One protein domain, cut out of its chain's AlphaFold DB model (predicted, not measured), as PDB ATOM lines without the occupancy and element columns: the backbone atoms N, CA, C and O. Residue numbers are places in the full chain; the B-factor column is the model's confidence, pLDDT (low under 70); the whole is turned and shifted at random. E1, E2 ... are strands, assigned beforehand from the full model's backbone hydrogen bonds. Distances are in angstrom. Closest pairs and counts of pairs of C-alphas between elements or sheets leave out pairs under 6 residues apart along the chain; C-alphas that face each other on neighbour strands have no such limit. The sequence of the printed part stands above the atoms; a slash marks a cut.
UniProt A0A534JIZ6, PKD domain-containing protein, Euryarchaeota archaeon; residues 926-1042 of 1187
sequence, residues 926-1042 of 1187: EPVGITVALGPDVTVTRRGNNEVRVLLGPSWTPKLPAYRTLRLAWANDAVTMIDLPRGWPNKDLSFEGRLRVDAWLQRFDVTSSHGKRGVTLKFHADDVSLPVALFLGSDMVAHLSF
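Overview. This is residues 926 to 1042 of the 1187 residues of the protein "PKD domain-containing protein" of Euryarchaeota archaeon (UniProt A0A534JIZ6). Two strongly twisted sheets of five strands lie face to face as a sandwich, their strands crossed at 30 degrees; the sheet E1 E10 E9 E4 E5 makes one layer, and the sheet E2 E3 E8 E7 E6, with the long strands E6, E7 and E8, makes the other. The chain passes from one layer to the other at the links E1 to E2, E3 to E4, E5 to E6 and E8 to E9. The printed part has 117 residues, with no named helix and ten strands, E1 to E10 in order along the chain; both sheets are antiparallel and the class is all strand. The whole is compact, with a radius of gyration of the C-alphas of 13.3 A and spans of 35 by 26 by 22 A.

Along the chain. E1, residues 931 to 934, begins with C-alpha 931 at (-41.108, 48.238, -54.511). E2 is residues 938 to 943, E3 residues 947 to 952, E4 residues 965 to 970 and E5 residues 975 to 979. E6, residues 989 to 997, is 23.3 A long from first to last C-alpha. E7, residues 1000 to 1011, is the longest strand at 33.9 A and begins with C-alpha 1000 at (-46.852, 33.008, -66.256). E8, residues 1014 to 1022, is 25.6 A long. E9 is residues 1028 to 1032, and E10, residues 1035 to 1041, ends with C-alpha 1041 at (-44.805, 46.248, -57.266).

Arrangement. In the first sheet E1 is an edge strand, antiparallel to E10 at 165 degrees, with N 933 and O 1039 2.9 A apart. E9 and E10 form a hairpin, with N 1030 and O 1038 at 2.8 A. E9 and E4 are antiparallel, with N 969 and O 1029 at 2.9 A. E4 and E5 form a hairpin, with N 968 and O 976 at 2.9 A, and E5 is the other edge strand of this sheet. In the other sheet E2 and E3 form a hairpin, with N 941 and O 949 at 2.8 A, and E3 is antiparallel to E8, with N 950 and O 1017 at 2.8 A. E6, E7 and E8 are a meander, each strand the antiparallel neighbour of the one before, with N 1004 and O 993 at 2.8 A and N 1007 and O 1018 at 3.0 A. The facing parts of the sheets are 9.6 A centre to centre. Between the sheets, the closest C-alphas of E2 and E10 are those of Val 938 and Val 1037, 6.6 A apart.

Size, cuts and confidence. The C-alphas farthest apart, those of Ala 999 and Lys 1012, are 39.5 A apart. The printed part has no cut. The link E3 to E4, residues 953 to 964, is long. The mean pLDDT of the printed part is 76.2; residues 981 to 1007, 1010 to 1013 and 1021 to 1025 are under 70.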
ATOM      1  N   GLU A 926     -37.418  38.334 -64.232       75.38
ATOM      2  CA  GLU A 926     -36.530  38.563 -63.072       75.38
ATOM      3  C   GLU A 926     -36.578  40.041 -62.604       75.38
ATOM      4  O   GLU A 926     -35.959  40.942 -63.169       75.38
ATOM      5  N   PRO A 927     -37.282  40.366 -61.501       76.25
ATOM      6  CA  PRO A 927     -37.496  41.757 -61.117       76.25
ATOM      7  C   PRO A 927     -36.261  42.406 -60.465       76.25
ATOM      8  O   PRO A 927     -36.035  42.278 -59.251       76.25
ATOM      9  N   VAL A 928     -35.537  43.247 -61.213       79.31
ATOM     10  CA  VAL A 928     -34.377  44.033 -60.733       79.31
ATOM     11  C   VAL A 928     -34.669  44.959 -59.535       79.31
ATOM     12  O   VAL A 928     -33.748  45.386 -58.831       79.31
ATOM     13  N   GLY A 929     -35.936  45.222 -59.172       79.31
ATOM     14  CA  GLY A 929     -36.206  45.343 -57.731       79.31
ATOM     15  C   GLY A 929     -37.587  45.771 -57.235       79.31
ATOM     16  O   GLY A 929     -38.021  46.915 -57.417       79.31
ATOM     17  N   ILE A 930     -38.153  44.912 -56.381       82.44
ATOM     18  CA  ILE A 930     -39.495  44.979 -55.771       82.44
ATOM     19  C   ILE A 930     -39.727  46.213 -54.885       82.44
ATOM     20  O   ILE A 930     -39.198  46.322 -53.776       82.44
ATOM     21  N   THR A 931     -40.581  47.132 -55.325       84.94
ATOM     22  CA  THR A 931     -41.108  48.238 -54.511       84.94
ATOM     23  C   THR A 931     -42.239  47.745 -53.604       84.94
ATOM     24  O   THR A 931     -42.969  46.826 -53.956       84.94
ATOM     25  N   VAL A 932     -42.366  48.317 -52.400       85.12
ATOM     26  CA  VAL A 932     -43.235  47.778 -51.339       85.12
ATOM     27  C   VAL A 932     -44.062  48.887 -50.690       85.12
ATOM     28  O   VAL A 932     -43.512  49.738 -49.990       85.12
ATOM     29  N   ALA A 933     -45.382  48.841 -50.856       88.94
ATOM     30  CA  ALA A 933     -46.329  49.594 -50.035       88.94
ATOM     31  C   ALA A 933     -46.810  48.701 -48.880       88.94
ATOM     32  O   ALA A 933     -47.189  47.554 -49.096       88.94
ATOM     33  N   LEU A 934     -46.762  49.184 -47.639       90.38
ATOM     34  CA  LEU A 934     -47.001  48.350 -46.453       90.38
ATOM     35  C   LEU A 934     -48.404  48.514 -45.869       90.38
ATOM     36  O   LEU A 934     -48.973  49.605 -45.871       90.38
ATOM     37  N   GLY A 935     -48.925  47.420 -45.317       85.81
ATOM     38  CA  GLY A 935     -50.133  47.412 -44.504       85.81
ATOM     39  C   GLY A 935     -49.940  48.011 -43.101       85.81
ATOM     40  O   GLY A 935     -48.819  48.336 -42.695       85.81
ATOM     41  N   PRO A 936     -51.030  48.166 -42.326       85.50
ATOM     42  CA  PRO A 936     -50.982  48.777 -40.998       85.50
ATOM     43  C   PRO A 936     -50.112  47.983 -40.012       85.50
ATOM     44  O   PRO A 936     -50.293  46.779 -39.859       85.50
ATOM     45  N   ASP A 937     -49.206  48.660 -39.296       86.94
ATOM     46  CA  ASP A 937     -48.283  48.038 -38.322       86.94
ATOM     47  C   ASP A 937     -47.424  46.906 -38.932       86.94
ATOM     48  O   ASP A 937     -47.247  45.834 -38.354       86.94
ATOM     49  N   VAL A 938     -46.898  47.150 -40.134       89.25
ATOM     50  CA  VAL A 938     -45.978  46.262 -40.858       89.25
ATOM     51  C   VAL A 938     -44.701  47.033 -41.225       89.25
ATOM     52  O   VAL A 938     -44.747  48.239 -41.463       89.25
ATOM     53  N   THR A 939     -43.537  46.367 -41.257       87.06
ATOM     54  CA  THR A 939     -42.232  46.991 -41.580       87.06
ATOM     55  C   THR A 939     -41.356  46.110 -42.481       87.06
ATOM     56  O   THR A 939     -41.260  44.907 -42.257       87.06
ATOM     57  N   VAL A 940     -40.665  46.683 -43.477       88.06
ATOM     58  CA  VAL A 940     -39.605  45.962 -44.219       88.06
ATOM     59  C   VAL A 940     -38.325  45.915 -43.379       88.06
ATOM     60  O   VAL A 940     -37.917  46.910 -42.785       88.06
ATOM     61  N   THR A 941     -37.674  44.753 -43.356       79.44
ATOM     62  CA  THR A 941     -36.417  44.488 -42.631       79.44
ATOM     63  C   THR A 941     -35.241  44.137 -43.548       79.44
ATOM     64  O   THR A 941     -34.090  44.324 -43.153       79.44
ATOM     65  N   ARG A 942     -35.511  43.675 -44.777       75.88
ATOM     66  CA  ARG A 942     -34.541  43.507 -45.872       75.88
ATOM     67  C   ARG A 942     -35.274  43.614 -47.217       75.88
ATOM     68  O   ARG A 942     -36.399  43.134 -47.320       75.88
ATOM     69  N   ARG A 943     -34.622  44.213 -48.213       76.88
ATOM     70  CA  ARG A 943     -35.005  44.230 -49.635       76.88
ATOM     71  C   ARG A 943     -33.759  43.853 -50.446       76.88
ATOM     72  O   ARG A 943     -32.679  44.355 -50.133       76.88
ATOM     73  N   GLY A 944     -33.912  42.958 -51.410       77.19
ATOM     74  CA  GLY A 944     -33.017  42.746 -52.549       77.19
ATOM     75  C   GLY A 944     -33.795  42.983 -53.843       77.19
ATOM     76  O   GLY A 944     -34.816  43.676 -53.807       77.19
ATOM     77  N   ASN A 945     -33.340  42.387 -54.943       76.44
ATOM     78  CA  ASN A 945     -34.039  42.441 -56.226       76.44
ATOM     79  C   ASN A 945     -35.299  41.555 -56.139       76.44
ATOM     80  O   ASN A 945     -36.394  42.090 -55.972       76.44
ATOM     81  N   ASN A 946     -35.104  40.236 -56.001       73.25
ATOM     82  CA  ASN A 946     -36.121  39.179 -55.850       73.25
ATOM     83  C   ASN A 946     -36.462  38.750 -54.394       73.25
ATOM     84  O   ASN A 946     -37.157  37.757 -54.180       73.25
ATOM     85  N   GLU A 947     -36.000  39.459 -53.348       81.94
ATOM     86  CA  GLU A 947     -36.304  39.111 -51.937       81.94
ATOM     87  C   GLU A 947     -36.811  40.309 -51.115       81.94
ATOM     88  O   GLU A 947     -36.112  41.313 -50.961       81.94
ATOM     89  N   VAL A 948     -37.963  40.164 -50.449       83.25
ATOM     90  CA  VAL A 948     -38.476  41.135 -49.461       83.25
ATOM     91  C   VAL A 948     -38.755  40.447 -48.125       83.25
ATOM     92  O   VAL A 948     -39.453  39.440 -48.061       83.25
ATOM     93  N   ARG A 949     -38.253  41.001 -47.014       85.25
ATOM     94  CA  ARG A 949     -38.537  40.503 -45.654       85.25
ATOM     95  C   ARG A 949     -39.394  41.480 -44.871       85.25
ATOM     96  O   ARG A 949     -38.943  42.572 -44.526       85.25
ATOM     97  N   VAL A 950     -40.603  41.053 -44.539       85.50
ATOM     98  CA  VAL A 950     -41.668  41.852 -43.937       85.50
ATOM     99  C   VAL A 950     -41.933  41.382 -42.505       85.50
ATOM    100  O   VAL A 950     -42.354  40.253 -42.271       85.50
ATOM    101  N   LEU A 951     -41.675  42.249 -41.528       86.25
ATOM    102  CA  LEU A 951     -41.952  42.026 -40.110       86.25
ATOM    103  C   LEU A 951     -43.344  42.561 -39.762       86.25
ATOM    104  O   LEU A 951     -43.599  43.764 -39.874       86.25
ATOM    105  N   LEU A 952     -44.210  41.662 -39.295       85.88
ATOM    106  CA  LEU A 952     -45.523  41.985 -38.740       85.88
ATOM    107  C   LEU A 952     -45.363  42.531 -37.314       85.88
ATOM    108  O   LEU A 952     -44.703  41.911 -36.473       85.88
ATOM    109  N   GLY A 953     -45.959  43.692 -37.051       79.25
ATOM    110  CA  GLY A 953     -45.867  44.400 -35.779       79.25
ATOM    111  C   GLY A 953     -46.773  43.843 -34.669       79.25
ATOM    112  O   GLY A 953     -47.505  42.864 -34.860       79.25
ATOM    113  N   PRO A 954     -46.729  44.442 -33.463       79.00
ATOM    114  CA  PRO A 954     -47.404  43.917 -32.276       79.00
ATOM    115  C   PRO A 954     -48.916  43.692 -32.435       79.00
ATOM    116  O   PRO A 954     -49.439  42.732 -31.867       79.00
ATOM    117  N   SER A 955     -49.616  44.525 -33.213       82.50
ATOM    118  CA  SER A 955     -51.074  44.442 -33.407       82.50
ATOM    119  C   SER A 955     -51.530  43.228 -34.224       82.50
ATOM    120  O   SER A 955     -52.689  42.825 -34.122       82.50
ATOM    121  N   TRP A 956     -50.621  42.588 -34.966       83.50
ATOM    122  CA  TRP A 956     -50.893  41.340 -35.681       83.50
ATOM    123  C   TRP A 956     -50.912  40.129 -34.745       83.50
ATOM    124  O   TRP A 956     -51.639  39.171 -34.996       83.50
ATOM    125  N   THR A 957     -50.168  40.174 -33.635       77.00
ATOM    126  CA  THR A 957     -49.973  39.024 -32.728       77.00
ATOM    127  C   THR A 957     -51.289  38.406 -32.215       77.00
ATOM    128  O   THR A 957     -51.389  37.180 -32.230       77.00
ATOM    129  N   PRO A 958     -52.328  39.178 -31.826       77.38
ATOM    130  CA  PRO A 958     -53.628  38.615 -31.446       77.38
ATOM    131  C   PRO A 958     -54.448  38.071 -32.628       77.38
ATOM    132  O   PRO A 958     -55.312  37.222 -32.418       77.38
ATOM    133  N   LYS A 959     -54.204  38.557 -33.855       82.56
ATOM    134  CA  LYS A 959     -54.942  38.165 -35.069       82.56
ATOM    135  C   LYS A 959     -54.406  36.877 -35.705       82.56
ATOM    136  O   LYS A 959     -55.197  36.092 -36.220       82.56
ATOM    137  N   LEU A 960     -53.090  36.638 -35.655       78.44
ATOM    138  CA  LEU A 960     -52.432  35.511 -36.342       78.44
ATOM    139  C   LEU A 960     -53.107  34.135 -36.120       78.44
ATOM    140  O   LEU A 960     -53.319  33.435 -37.109       78.44
ATOM    141  N   PRO A 961     -53.542  33.741 -34.900       78.25
ATOM    142  CA  PRO A 961     -54.205  32.448 -34.687       78.25
ATOM    143  C   PRO A 961     -55.611  32.335 -35.303       78.25
ATOM    144  O   PRO A 961     -56.147  31.222 -35.400       78.25
ATOM    145  N   ALA A 962     -56.231  33.451 -35.701       80.19
ATOM    146  CA  ALA A 962     -57.552  33.487 -36.327       80.19
ATOM    147  C   ALA A 962     -57.490  33.286 -37.850       80.19
ATOM    148  O   ALA A 962     -58.389  32.652 -38.403       80.19
ATOM    149  N   TYR A 963     -56.429  33.751 -38.520       84.56
ATOM    150  CA  TYR A 963     -56.279  33.571 -39.965       84.56
ATOM    151  C   TYR A 963     -56.205  32.087 -40.351       84.56
ATOM    152  O   TYR A 963     -55.611  31.259 -39.653       84.56
ATOM    153  N   ARG A 964     -56.832  31.746 -41.476       80.19
ATOM    154  CA  ARG A 964     -56.810  30.399 -42.075       80.19
ATOM    155  C   ARG A 964     -56.213  30.386 -43.473       80.19
ATOM    156  O   ARG A 964     -55.942  29.311 -43.979       80.19
ATOM    157  N   THR A 965     -55.978  31.555 -44.056       81.31
ATOM    158  CA  THR A 965     -55.483  31.717 -45.418       81.31
ATOM    159  C   THR A 965     -54.536  32.908 -45.512       81.31
ATOM    160  O   THR A 965     -54.764  33.959 -44.901       81.31
ATOM    161  N   LEU A 966     -53.483  32.733 -46.304       82.25
ATOM    162  CA  LEU A 966     -52.739  33.807 -46.946       82.25
ATOM    163  C   LEU A 966     -53.350  33.988 -48.337       82.25
ATOM    164  O   LEU A 966     -53.412  33.038 -49.114       82.25
ATOM    165  N   ARG A 967     -53.835  35.191 -48.629       86.50
ATOM    166  CA  ARG A 967     -54.365  35.573 -49.937       86.50
ATOM    167  C   ARG A 967     -53.316  36.398 -50.674       86.50
ATOM    168  O   ARG A 967     -52.831  37.392 -50.136       86.50
ATOM    169  N   LEU A 968     -53.021  36.010 -51.906       83.69
ATOM    170  CA  LEU A 968     -52.330  36.837 -52.889       83.69
ATOM    171  C   LEU A 968     -53.407  37.365 -53.842       83.69
ATOM    172  O   LEU A 968     -54.217  36.577 -54.326       83.69
ATOM    173  N   ALA A 969     -53.476  38.674 -54.056       85.00
ATOM    174  CA  ALA A 969     -54.347  39.287 -55.055       85.00
ATOM    175  C   ALA A 969     -53.474  40.045 -56.055       85.00
ATOM    176  O   ALA A 969     -52.716  40.930 -55.659       85.00
ATOM    177  N   TRP A 970     -53.549  39.652 -57.315       82.06
ATOM    178  CA  TRP A 970     -52.662  40.095 -58.383       82.06
ATOM    179  C   TRP A 970     -53.292  41.252 -59.169       82.06
ATOM    180  O   TRP A 970     -54.497  41.484 -59.076       82.06
ATOM    181  N   ALA A 971     -52.485  42.004 -59.921       80.94
ATOM    182  CA  ALA A 971     -52.948  43.194 -60.643       80.94
ATOM    183  C   ALA A 971     -54.022  42.917 -61.719       80.94
ATOM    184  O   ALA A 971     -54.798  43.810 -62.040       80.94
ATOM    185  N   ASN A 972     -54.102  41.684 -62.226       74.75
ATOM    186  CA  ASN A 972     -55.119  41.189 -63.164       74.75
ATOM    187  C   ASN A 972     -56.347  40.568 -62.458       74.75
ATOM    188  O   ASN A 972     -56.964  39.640 -62.977       74.75
ATOM    189  N   ASP A 973     -56.652  41.010 -61.234       78.19
ATOM    190  CA  ASP A 973     -57.701  40.487 -60.342       78.19
ATOM    191  C   ASP A 973     -57.612  38.984 -59.983       78.19
ATOM    192  O   ASP A 973     -58.443  38.479 -59.219       78.19
ATOM    193  N   ALA A 974     -56.584  38.254 -60.436       75.31
ATOM    194  CA  ALA A 974     -56.372  36.867 -60.038       75.31
ATOM    195  C   ALA A 974     -56.146  36.759 -58.519       75.31
ATOM    196  O   ALA A 974     -55.527  37.621 -57.885       75.31
ATOM    197  N   VAL A 975     -56.630  35.673 -57.906       79.31
ATOM    198  CA  VAL A 975     -56.536  35.467 -56.454       79.31
ATOM    199  C   VAL A 975     -56.002  34.081 -56.123       79.31
ATOM    200  O   VAL A 975     -56.696  33.079 -56.286       79.31
ATOM    201  N   THR A 976     -54.796  34.024 -55.560       75.31
ATOM    202  CA  THR A 976     -54.272  32.803 -54.943       75.31
ATOM    203  C   THR A 976     -54.692  32.736 -53.480       75.31
ATOM    204  O   THR A 976     -54.491  33.686 -52.724       75.31
ATOM    205  N   MET A 977     -55.199  31.581 -53.048       78.69
ATOM    206  CA  MET A 977     -55.459  31.279 -51.641       78.69
ATOM    207  C   MET A 977     -54.525  30.152 -51.184       78.69
ATOM    208  O   MET A 977     -54.564  29.057 -51.736       78.69
ATOM    209  N   ILE A 978     -53.694  30.420 -50.177       75.50
ATOM    210  CA  ILE A 978     -52.790  29.446 -49.551       75.50
ATOM    211  C   ILE A 978     -53.325  29.144 -48.149       75.50
ATOM    212  O   ILE A 978     -53.367  30.033 -47.294       75.50
ATOM    213  N   ASP A 979     -53.737  27.898 -47.905       76.81
ATOM    214  CA  ASP A 979     -54.260  27.470 -46.604       76.81
ATOM    215  C   ASP A 979     -53.168  27.447 -45.523       76.81
ATOM    216  O   ASP A 979     -52.093  26.867 -45.676       76.81
ATOM    217  N   LEU A 980     -53.478  28.057 -44.378       73.31
ATOM    218  CA  LEU A 980     -52.603  28.148 -43.213       73.31
ATOM    219  C   LEU A 980     -53.052  27.156 -42.125       73.31
ATOM    220  O   LEU A 980     -54.240  27.100 -41.781       73.31
ATOM    221  N   PRO A 981     -52.122  26.400 -41.508       66.00
ATOM    222  CA  PRO A 981     -52.463  25.411 -40.492       66.00
ATOM    223  C   PRO A 981     -53.156  26.056 -39.283       66.00
ATOM    224  O   PRO A 981     -52.727  27.095 -38.769       66.00
ATOM    225  N   ARG A 982     -54.235  25.412 -38.807       62.34
ATOM    226  CA  ARG A 982     -55.105  25.922 -37.732       62.34
ATOM    227  C   ARG A 982     -54.289  26.390 -36.519       62.34
ATOM    228  O   ARG A 982     -53.627  25.591 -35.864       62.34
ATOM    229  N   GLY A 983     -54.408  27.680 -36.200       59.62
ATOM    230  CA  GLY A 983     -53.828  28.294 -35.001       59.62
ATOM    231  C   GLY A 983     -52.442  28.931 -35.157       59.62
ATOM    232  O   GLY A 983     -51.919  29.374 -34.141       59.62
ATOM    233  N   TRP A 984     -51.873  28.998 -36.371       65.00
ATOM    234  CA  TRP A 984     -50.552  29.585 -36.687       65.00
ATOM    235  C   TRP A 984     -49.447  29.177 -35.686       65.00
ATOM    236  O   TRP A 984     -49.125  29.919 -34.753       65.00
ATOM    237  N   PRO A 985     -48.862  27.976 -35.834       59.28
ATOM    238  CA  PRO A 985     -47.986  27.404 -34.817       59.28
ATOM    239  C   PRO A 985     -46.711  28.236 -34.595       59.28
ATOM    240  O   PRO A 985     -46.123  28.744 -35.540       59.28
ATOM    241  N   ASN A 986     -46.239  28.310 -33.342       63.41
ATOM    242  CA  ASN A 986     -45.001  29.006 -32.948       63.41
ATOM    243  C   ASN A 986     -43.727  28.227 -33.337       63.41
ATOM    244  O   ASN A 986     -42.934  27.823 -32.486       63.41
ATOM    245  N   LYS A 987     -43.564  27.981 -34.633       62.12
ATOM    246  CA  LYS A 987     -42.393  27.383 -35.280       62.12
ATOM    247  C   LYS A 987     -42.336  27.903 -36.709       62.12
ATOM    248  O   LYS A 987     -43.371  28.246 -37.273       62.12
ATOM    249  N   ASP A 988     -41.146  27.930 -37.285       69.50
ATOM    250  CA  ASP A 988     -40.977  28.447 -38.636       69.50
ATOM    251  C   ASP A 988     -41.748  27.575 -39.651       69.50
ATOM    252  O   ASP A 988     -41.827  26.347 -39.516       69.50
ATOM    253  N   LEU A 989     -42.358  28.229 -40.641       66.25
ATOM    254  CA  LEU A 989     -43.146  27.615 -41.714       66.25
ATOM    255  C   LEU A 989     -42.541  28.031 -43.052       66.25
ATOM    256  O   LEU A 989     -42.129  29.181 -43.202       66.25
ATOM    257  N   SER A 990     -42.525  27.110 -44.012       68.56
ATOM    258  CA  SER A 990     -42.125  27.359 -45.396       68.56
ATOM    259  C   SER A 990     -43.269  26.938 -46.304       68.56
ATOM    260  O   SER A 990     -43.763  25.817 -46.172       68.56
ATOM    261  N   PHE A 991     -43.670  27.825 -47.205       65.25
ATOM    262  CA  PHE A 991     -44.652  27.564 -48.248       65.25
ATOM    263  C   PHE A 991     -44.012  27.940 -49.592       65.25
ATOM    264  O   PHE A 991     -43.912  29.127 -49.891       65.25
ATOM    265  N   GLU A 992     -43.570  26.948 -50.371       63.44
ATOM    266  CA  GLU A 992     -43.197  27.160 -51.779       63.44
ATOM    267  C   GLU A 992     -44.493  27.176 -52.598       63.44
ATOM    268  O   GLU A 992     -45.195  26.163 -52.680       63.44
ATOM    269  N   GLY A 993     -44.838  28.327 -53.170       59.31
ATOM    270  CA  GLY A 993     -45.897  28.456 -54.162       59.31
ATOM    271  C   GLY A 993     -45.304  28.476 -55.567       59.31
ATOM    272  O   GLY A 993     -44.463  29.318 -55.861       59.31
ATOM    273  N   ARG A 994     -45.774  27.588 -56.446       60.91
ATOM    274  CA  ARG A 994     -45.633  27.735 -57.902       60.91
ATOM    275  C   ARG A 994     -47.020  27.978 -58.474       60.91
ATOM    276  O   ARG A 994     -47.905  27.140 -58.291       60.91
ATOM    277  N   LEU A 995     -47.229  29.145 -59.065       65.00
ATOM    278  CA  LEU A 995     -48.552  29.722 -59.271       65.00
ATOM    279  C   LEU A 995     -48.614  30.349 -60.658       65.00
ATOM    280  O   LEU A 995     -47.980  31.374 -60.873       65.00
ATOM    281  N   ARG A 996     -49.387  29.776 -61.592       62.16
ATOM    282  CA  ARG A 996     -49.602  30.468 -62.867       62.16
ATOM    283  C   ARG A 996     -50.555  31.650 -62.695       62.16
ATOM    284  O   ARG A 996     -51.683  31.475 -62.228       62.16
ATOM    285  N   VAL A 997     -50.068  32.846 -63.014       62.97
ATOM    286  CA  VAL A 997     -50.720  34.148 -62.810       62.97
ATOM    287  C   VAL A 997     -50.400  35.018 -64.015       62.97
ATOM    288  O   VAL A 997     -49.236  35.176 -64.358       62.97
ATOM    289  N   ASP A 998     -51.433  35.559 -64.663       62.22
ATOM    290  CA  ASP A 998     -51.302  36.114 -66.022       62.22
ATOM    291  C   ASP A 998     -50.708  35.099 -67.007       62.22
ATOM    292  O   ASP A 998     -49.902  35.409 -67.868       62.22
ATOM    293  N   ALA A 999     -51.097  33.842 -66.790       57.44
ATOM    294  CA  ALA A 999     -50.573  32.630 -67.400       57.44
ATOM    295  C   ALA A 999     -49.088  32.281 -67.143       57.44
ATOM    296  O   ALA A 999     -48.737  31.112 -67.285       57.44
ATOM    297  N   TRP A1000     -48.267  33.200 -66.632       63.03
ATOM    298  CA  TRP A1000     -46.852  33.008 -66.256       63.03
ATOM    299  C   TRP A1000     -46.617  32.196 -64.978       63.03
ATOM    300  O   TRP A1000     -47.335  32.394 -64.001       63.03
ATOM    301  N   LEU A1001     -45.607  31.311 -64.940       60.09
ATOM    302  CA  LEU A1001     -45.305  30.443 -63.784       60.09
ATOM    303  C   LEU A1001     -44.559  31.169 -62.657       60.09
ATOM    304  O   LEU A1001     -43.361  31.007 -62.483       60.09
ATOM    305  N   GLN A1002     -45.299  31.861 -61.802       65.19
ATOM    306  CA  GLN A1002     -44.700  32.643 -60.728       65.19
ATOM    307  C   GLN A1002     -44.244  31.789 -59.544       65.19
ATOM    308  O   GLN A1002     -45.018  30.984 -58.998       65.19
ATOM    309  N   ARG A1003     -42.997  31.990 -59.098       62.88
ATOM    310  CA  ARG A1003     -42.401  31.264 -57.976       62.88
ATOM    311  C   ARG A1003     -42.303  32.140 -56.732       62.88
ATOM    312  O   ARG A1003     -41.451  33.014 -56.596       62.88
ATOM    313  N   PHE A1004     -43.173  31.851 -55.766       63.72
ATOM    314  CA  PHE A1004     -43.332  32.665 -54.568       63.72
ATOM    315  C   PHE A1004     -43.118  31.859 -53.282       63.72
ATOM    316  O   PHE A1004     -43.980  31.103 -52.831       63.72
ATOM    317  N   ASP A1005     -41.950  32.048 -52.670       65.88
ATOM    318  CA  ASP A1005     -41.543  31.372 -51.435       65.88
ATOM    319  C   ASP A1005     -41.912  32.225 -50.213       65.88
ATOM    320  O   ASP A1005     -41.327  33.291 -49.974       65.88
ATOM    321  N   VAL A1006     -42.852  31.746 -49.393       65.88
ATOM    322  CA  VAL A1006     -43.268  32.410 -48.148       65.88
ATOM    323  C   VAL A1006     -42.709  31.664 -46.945       65.88
ATOM    324  O   VAL A1006     -43.226  30.624 -46.532       65.88
ATOM    325  N   THR A1007     -41.665  32.220 -46.331       68.94
ATOM    326  CA  THR A1007     -41.066  31.669 -45.106       68.94
ATOM    327  C   THR A1007     -41.374  32.549 -43.899       68.94
ATOM    328  O   THR A1007     -40.859  33.661 -43.773       68.94
ATOM    329  N   SER A1008     -42.211  32.059 -42.979       71.44
ATOM    330  CA  SER A1008     -42.505  32.750 -41.719       71.44
ATOM    331  C   SER A1008     -41.533  32.313 -40.629       71.44
ATOM    332  O   SER A1008     -41.438  31.118 -40.351       71.44
ATOM    333  N   SER A1009     -40.873  33.264 -39.965       73.31
ATOM    334  CA  SER A1009     -39.951  33.007 -38.851       73.31
ATOM    335  C   SER A1009     -40.375  33.719 -37.562       73.31
ATOM    336  O   SER A1009     -40.751  34.898 -37.578       73.31
ATOM    337  N   HIS A1010     -40.344  33.003 -36.433       69.06
ATOM    338  CA  HIS A1010     -40.888  33.477 -35.150       69.06
ATOM    339  C   HIS A1010     -39.802  34.097 -34.248       69.06
ATOM    340  O   HIS A1010     -39.088  33.412 -33.515       69.06
ATOM    341  N   GLY A1011     -39.688  35.431 -34.272       65.81
ATOM    342  CA  GLY A1011     -38.707  36.186 -33.487       65.81
ATOM    343  C   GLY A1011     -39.275  36.832 -32.217       65.81
ATOM    344  O   GLY A1011     -40.469  37.086 -32.092       65.81
ATOM    345  N   LYS A1012     -38.393  37.246 -31.289       61.47
ATOM    346  CA  LYS A1012     -38.753  37.994 -30.054       61.47
ATOM    347  C   LYS A1012     -39.418  39.372 -30.280       61.47
ATOM    348  O   LYS A1012     -39.630  40.100 -29.314       61.47
ATOM    349  N   ARG A1013     -39.668  39.771 -31.531       61.81
ATOM    350  CA  ARG A1013     -40.243  41.070 -31.928       61.81
ATOM    351  C   ARG A1013     -41.498  40.955 -32.806       61.81
ATOM    352  O   ARG A1013     -42.050  41.991 -33.147       61.81
ATOM    353  N   GLY A1014     -41.924  39.743 -33.163       71.75
ATOM    354  CA  GLY A1014     -43.005  39.497 -34.123       71.75
ATOM    355  C   GLY A1014     -42.655  38.374 -35.102       71.75
ATOM    356  O   GLY A1014     -41.578  37.773 -35.020       71.75
ATOM    357  N   VAL A1015     -43.569  38.105 -36.033       78.06
ATOM    358  CA  VAL A1015     -43.364  37.150 -37.134       78.06
ATOM    359  C   VAL A1015     -42.784  37.892 -38.332       78.06
ATOM    360  O   VAL A1015     -43.324  38.918 -38.744       78.06
ATOM    361  N   THR A1016     -41.686  37.383 -38.891       80.50
ATOM    362  CA  THR A1016     -41.123  37.897 -40.151       80.50
ATOM    363  C   THR A1016     -41.473  36.949 -41.283       80.50
ATOM    364  O   THR A1016     -41.078  35.787 -41.238       80.50
ATOM    365  N   LEU A1017     -42.180  37.449 -42.292       79.88
ATOM    366  CA  LEU A1017     -42.404  36.777 -43.567       79.88
ATOM    367  C   LEU A1017     -41.258  37.172 -44.513       79.88
ATOM    368  O   LEU A1017     -41.133  38.346 -44.860       79.88
ATOM    369  N   LYS A1018     -40.393  36.234 -44.913       79.88
ATOM    370  CA  LYS A1018     -39.641  36.388 -46.168       79.88
ATOM    371  C   LYS A1018     -40.598  36.045 -47.308       79.88
ATOM    372  O   LYS A1018     -41.269  35.018 -47.247       79.88
ATOM    373  N   PHE A1019     -40.559  36.883 -48.331       74.56
ATOM    374  CA  PHE A1019     -41.047  36.642 -49.676       74.56
ATOM    375  C   PHE A1019     -39.828  36.511 -50.603       74.56
ATOM    376  O   PHE A1019     -38.953  37.383 -50.587       74.56
ATOM    377  N   HIS A1020     -39.740  35.406 -51.339       76.88
ATOM    378  CA  HIS A1020     -38.974  35.292 -52.589       76.88
ATOM    379  C   HIS A1020     -39.960  35.492 -53.736       76.88
ATOM    380  O   HIS A1020     -41.096  35.034 -53.612       76.88
ATOM    381  N   ALA A1021     -39.536  36.152 -54.801       69.75
ATOM    382  CA  ALA A1021     -40.313  36.326 -56.016       69.75
ATOM    383  C   ALA A1021     -39.358  36.159 -57.194       69.75
ATOM    384  O   ALA A1021     -38.740  37.132 -57.621       69.75
ATOM    385  N   ASP A1022     -39.214  34.912 -57.621       65.56
ATOM    386  CA  ASP A1022     -38.543  34.556 -58.865       65.56
ATOM    387  C   ASP A1022     -39.668  34.366 -59.906       65.56
ATOM    388  O   ASP A1022     -40.769  33.928 -59.543       65.56
ATOM    389  N   ASP A1023     -39.430  34.734 -61.164       68.31
ATOM    390  CA  ASP A1023     -40.380  34.557 -62.272       68.31
ATOM    391  C   ASP A1023     -41.694  35.388 -62.113       68.31
ATOM    392  O   ASP A1023     -42.798  34.851 -62.207       68.31
ATOM    393  N   VAL A1024     -41.637  36.697 -61.796       69.44
ATOM    394  CA  VAL A1024     -42.835  37.508 -61.432       69.44
ATOM    395  C   VAL A1024     -43.048  38.762 -62.286       69.44
ATOM    396  O   VAL A1024     -42.419  39.792 -62.052       69.44
ATOM    397  N   SER A1025     -44.068  38.708 -63.154       67.75
ATOM    398  CA  SER A1025     -44.482  39.785 -64.072       67.75
ATOM    399  C   SER A1025     -45.496  40.806 -63.515       67.75
ATOM    400  O   SER A1025     -45.559  41.937 -64.004       67.75
ATOM    401  N   LEU A1026     -46.296  40.471 -62.486       75.25
ATOM    402  CA  LEU A1026     -47.403  41.328 -62.006       75.25
ATOM    403  C   LEU A1026     -47.285  41.791 -60.541       75.25
ATOM    404  O   LEU A1026     -46.969  40.988 -59.664       75.25
ATOM    405  N   PRO A1027     -47.665  43.051 -60.218       83.25
ATOM    406  CA  PRO A1027     -47.852  43.511 -58.840       83.25
ATOM    407  C   PRO A1027     -48.811  42.630 -58.023       83.25
ATOM    408  O   PRO A1027     -49.822  42.144 -58.537       83.25
ATOM    409  N   VAL A1028     -48.518  42.466 -56.725       84.19
ATOM    410  CA  VAL A1028     -49.266  41.573 -55.824       84.19
ATOM    411  C   VAL A1028     -49.546  42.175 -54.455       84.19
ATOM    412  O   VAL A1028     -48.648  42.577 -53.714       84.19
ATOM    413  N   ALA A1029     -50.820  42.190 -54.079       87.31
ATOM    414  CA  ALA A1029     -51.296  42.537 -52.751       87.31
ATOM    415  C   ALA A1029     -51.427  41.275 -51.881       87.31
ATOM    416  O   ALA A1029     -52.265  40.401 -52.105       87.31
ATOM    417  N   LEU A1030     -50.586  41.204 -50.854       87.12
ATOM    418  CA  LEU A1030     -50.563  40.178 -49.818       87.12
ATOM    419  C   LEU A1030     -51.575  40.524 -48.723       87.12
ATOM    420  O   LEU A1030     -51.483  41.590 -48.112       87.12
ATOM    421  N   PHE A1031     -52.476  39.599 -48.401       86.88
ATOM    422  CA  PHE A1031     -53.444  39.714 -47.309       86.88
ATOM    423  C   PHE A1031     -53.411  38.477 -46.409       86.88
ATOM    424  O   PHE A1031     -53.313  37.350 -46.887       86.88
ATOM    425  N   LEU A1032     -53.584  38.659 -45.101       86.25
ATOM    426  CA  LEU A1032     -53.916  37.559 -44.193       86.25
ATOM    427  C   LEU A1032     -55.401  37.659 -43.851       86.25
ATOM    428  O   LEU A1032     -55.852  38.645 -43.266       86.25
ATOM    429  N   GLY A1033     -56.185  36.669 -44.287       81.19
ATOM    430  CA  GLY A1033     -57.640  36.808 -44.364       81.19
ATOM    431  C   GLY A1033     -58.039  38.015 -45.225       81.19
ATOM    432  O   GLY A1033     -57.923  37.972 -46.447       81.19
ATOM    433  N   SER A1034     -58.503  39.088 -44.579       83.88
ATOM    434  CA  SER A1034     -58.877  40.366 -45.207       83.88
ATOM    435  C   SER A1034     -57.931  41.534 -44.888       83.88
ATOM    436  O   SER A1034     -58.126  42.624 -45.415       83.88
ATOM    437  N   ASP A1035     -56.943  41.355 -44.006       88.62
ATOM    438  CA  ASP A1035     -56.025  42.425 -43.598       88.62
ATOM    439  C   ASP A1035     -54.792  42.455 -44.517       88.62
ATOM    440  O   ASP A1035     -54.039  41.480 -44.583       88.62
ATOM    441  N   MET A1036     -54.566  43.573 -45.216       89.12
ATOM    442  CA  MET A1036     -53.413  43.741 -46.111       89.12
ATOM    443  C   MET A1036     -52.101  43.779 -45.316       89.12
ATOM    444  O   MET A1036     -51.969  44.541 -44.358       89.12
ATOM    445  N   VAL A1037     -51.119  42.990 -45.748       88.06
ATOM    446  CA  VAL A1037     -49.751  42.943 -45.212       88.06
ATOM    447  C   VAL A1037     -48.825  43.855 -46.011       88.06
ATOM    448  O   VAL A1037     -48.121  44.683 -45.431       88.06
ATOM    449  N   ALA A1038     -48.819  43.716 -47.337       88.75
ATOM    450  CA  ALA A1038     -48.012  44.520 -48.250       88.75
ATOM    451  C   ALA A1038     -48.557  44.423 -49.682       88.75
ATOM    452  O   ALA A1038     -49.073  43.381 -50.064       88.75
ATOM    453  N   HIS A1039     -48.388  45.470 -50.478       89.75
ATOM    454  CA  HIS A1039     -48.480  45.423 -51.933       89.75
ATOM    455  C   HIS A1039     -47.062  45.521 -52.499       89.75
ATOM    456  O   HIS A1039     -46.349  46.495 -52.232       89.75
ATOM    457  N   LEU A1040     -46.644  44.482 -53.213       86.38
ATOM    458  CA  LEU A1040     -45.389  44.420 -53.948       86.38
ATOM    459  C   LEU A1040     -45.645  44.919 -55.371       86.38
ATOM    460  O   LEU A1040     -46.629  44.535 -55.996       86.38
ATOM    461  N   SER A1041     -44.769  45.773 -55.883       85.00
ATOM    462  CA  SER A1041     -44.805  46.248 -57.266       85.00
ATOM    463  C   SER A1041     -43.412  46.110 -57.847       85.00
ATOM    464  O   SER A1041     -42.447  46.667 -57.316       85.00
ATOM    465  N   PHE A1042     -43.315  45.307 -58.892       81.38
ATOM    466  CA  PHE A1042     -42.065  44.890 -59.499       81.38
ATOM    467  C   PHE A1042     -41.529  45.992 -60.420       81.38
ATOM    468  O   PHE A1042     -42.198  46.999 -60.663       81.38
TER     469      PHE A1042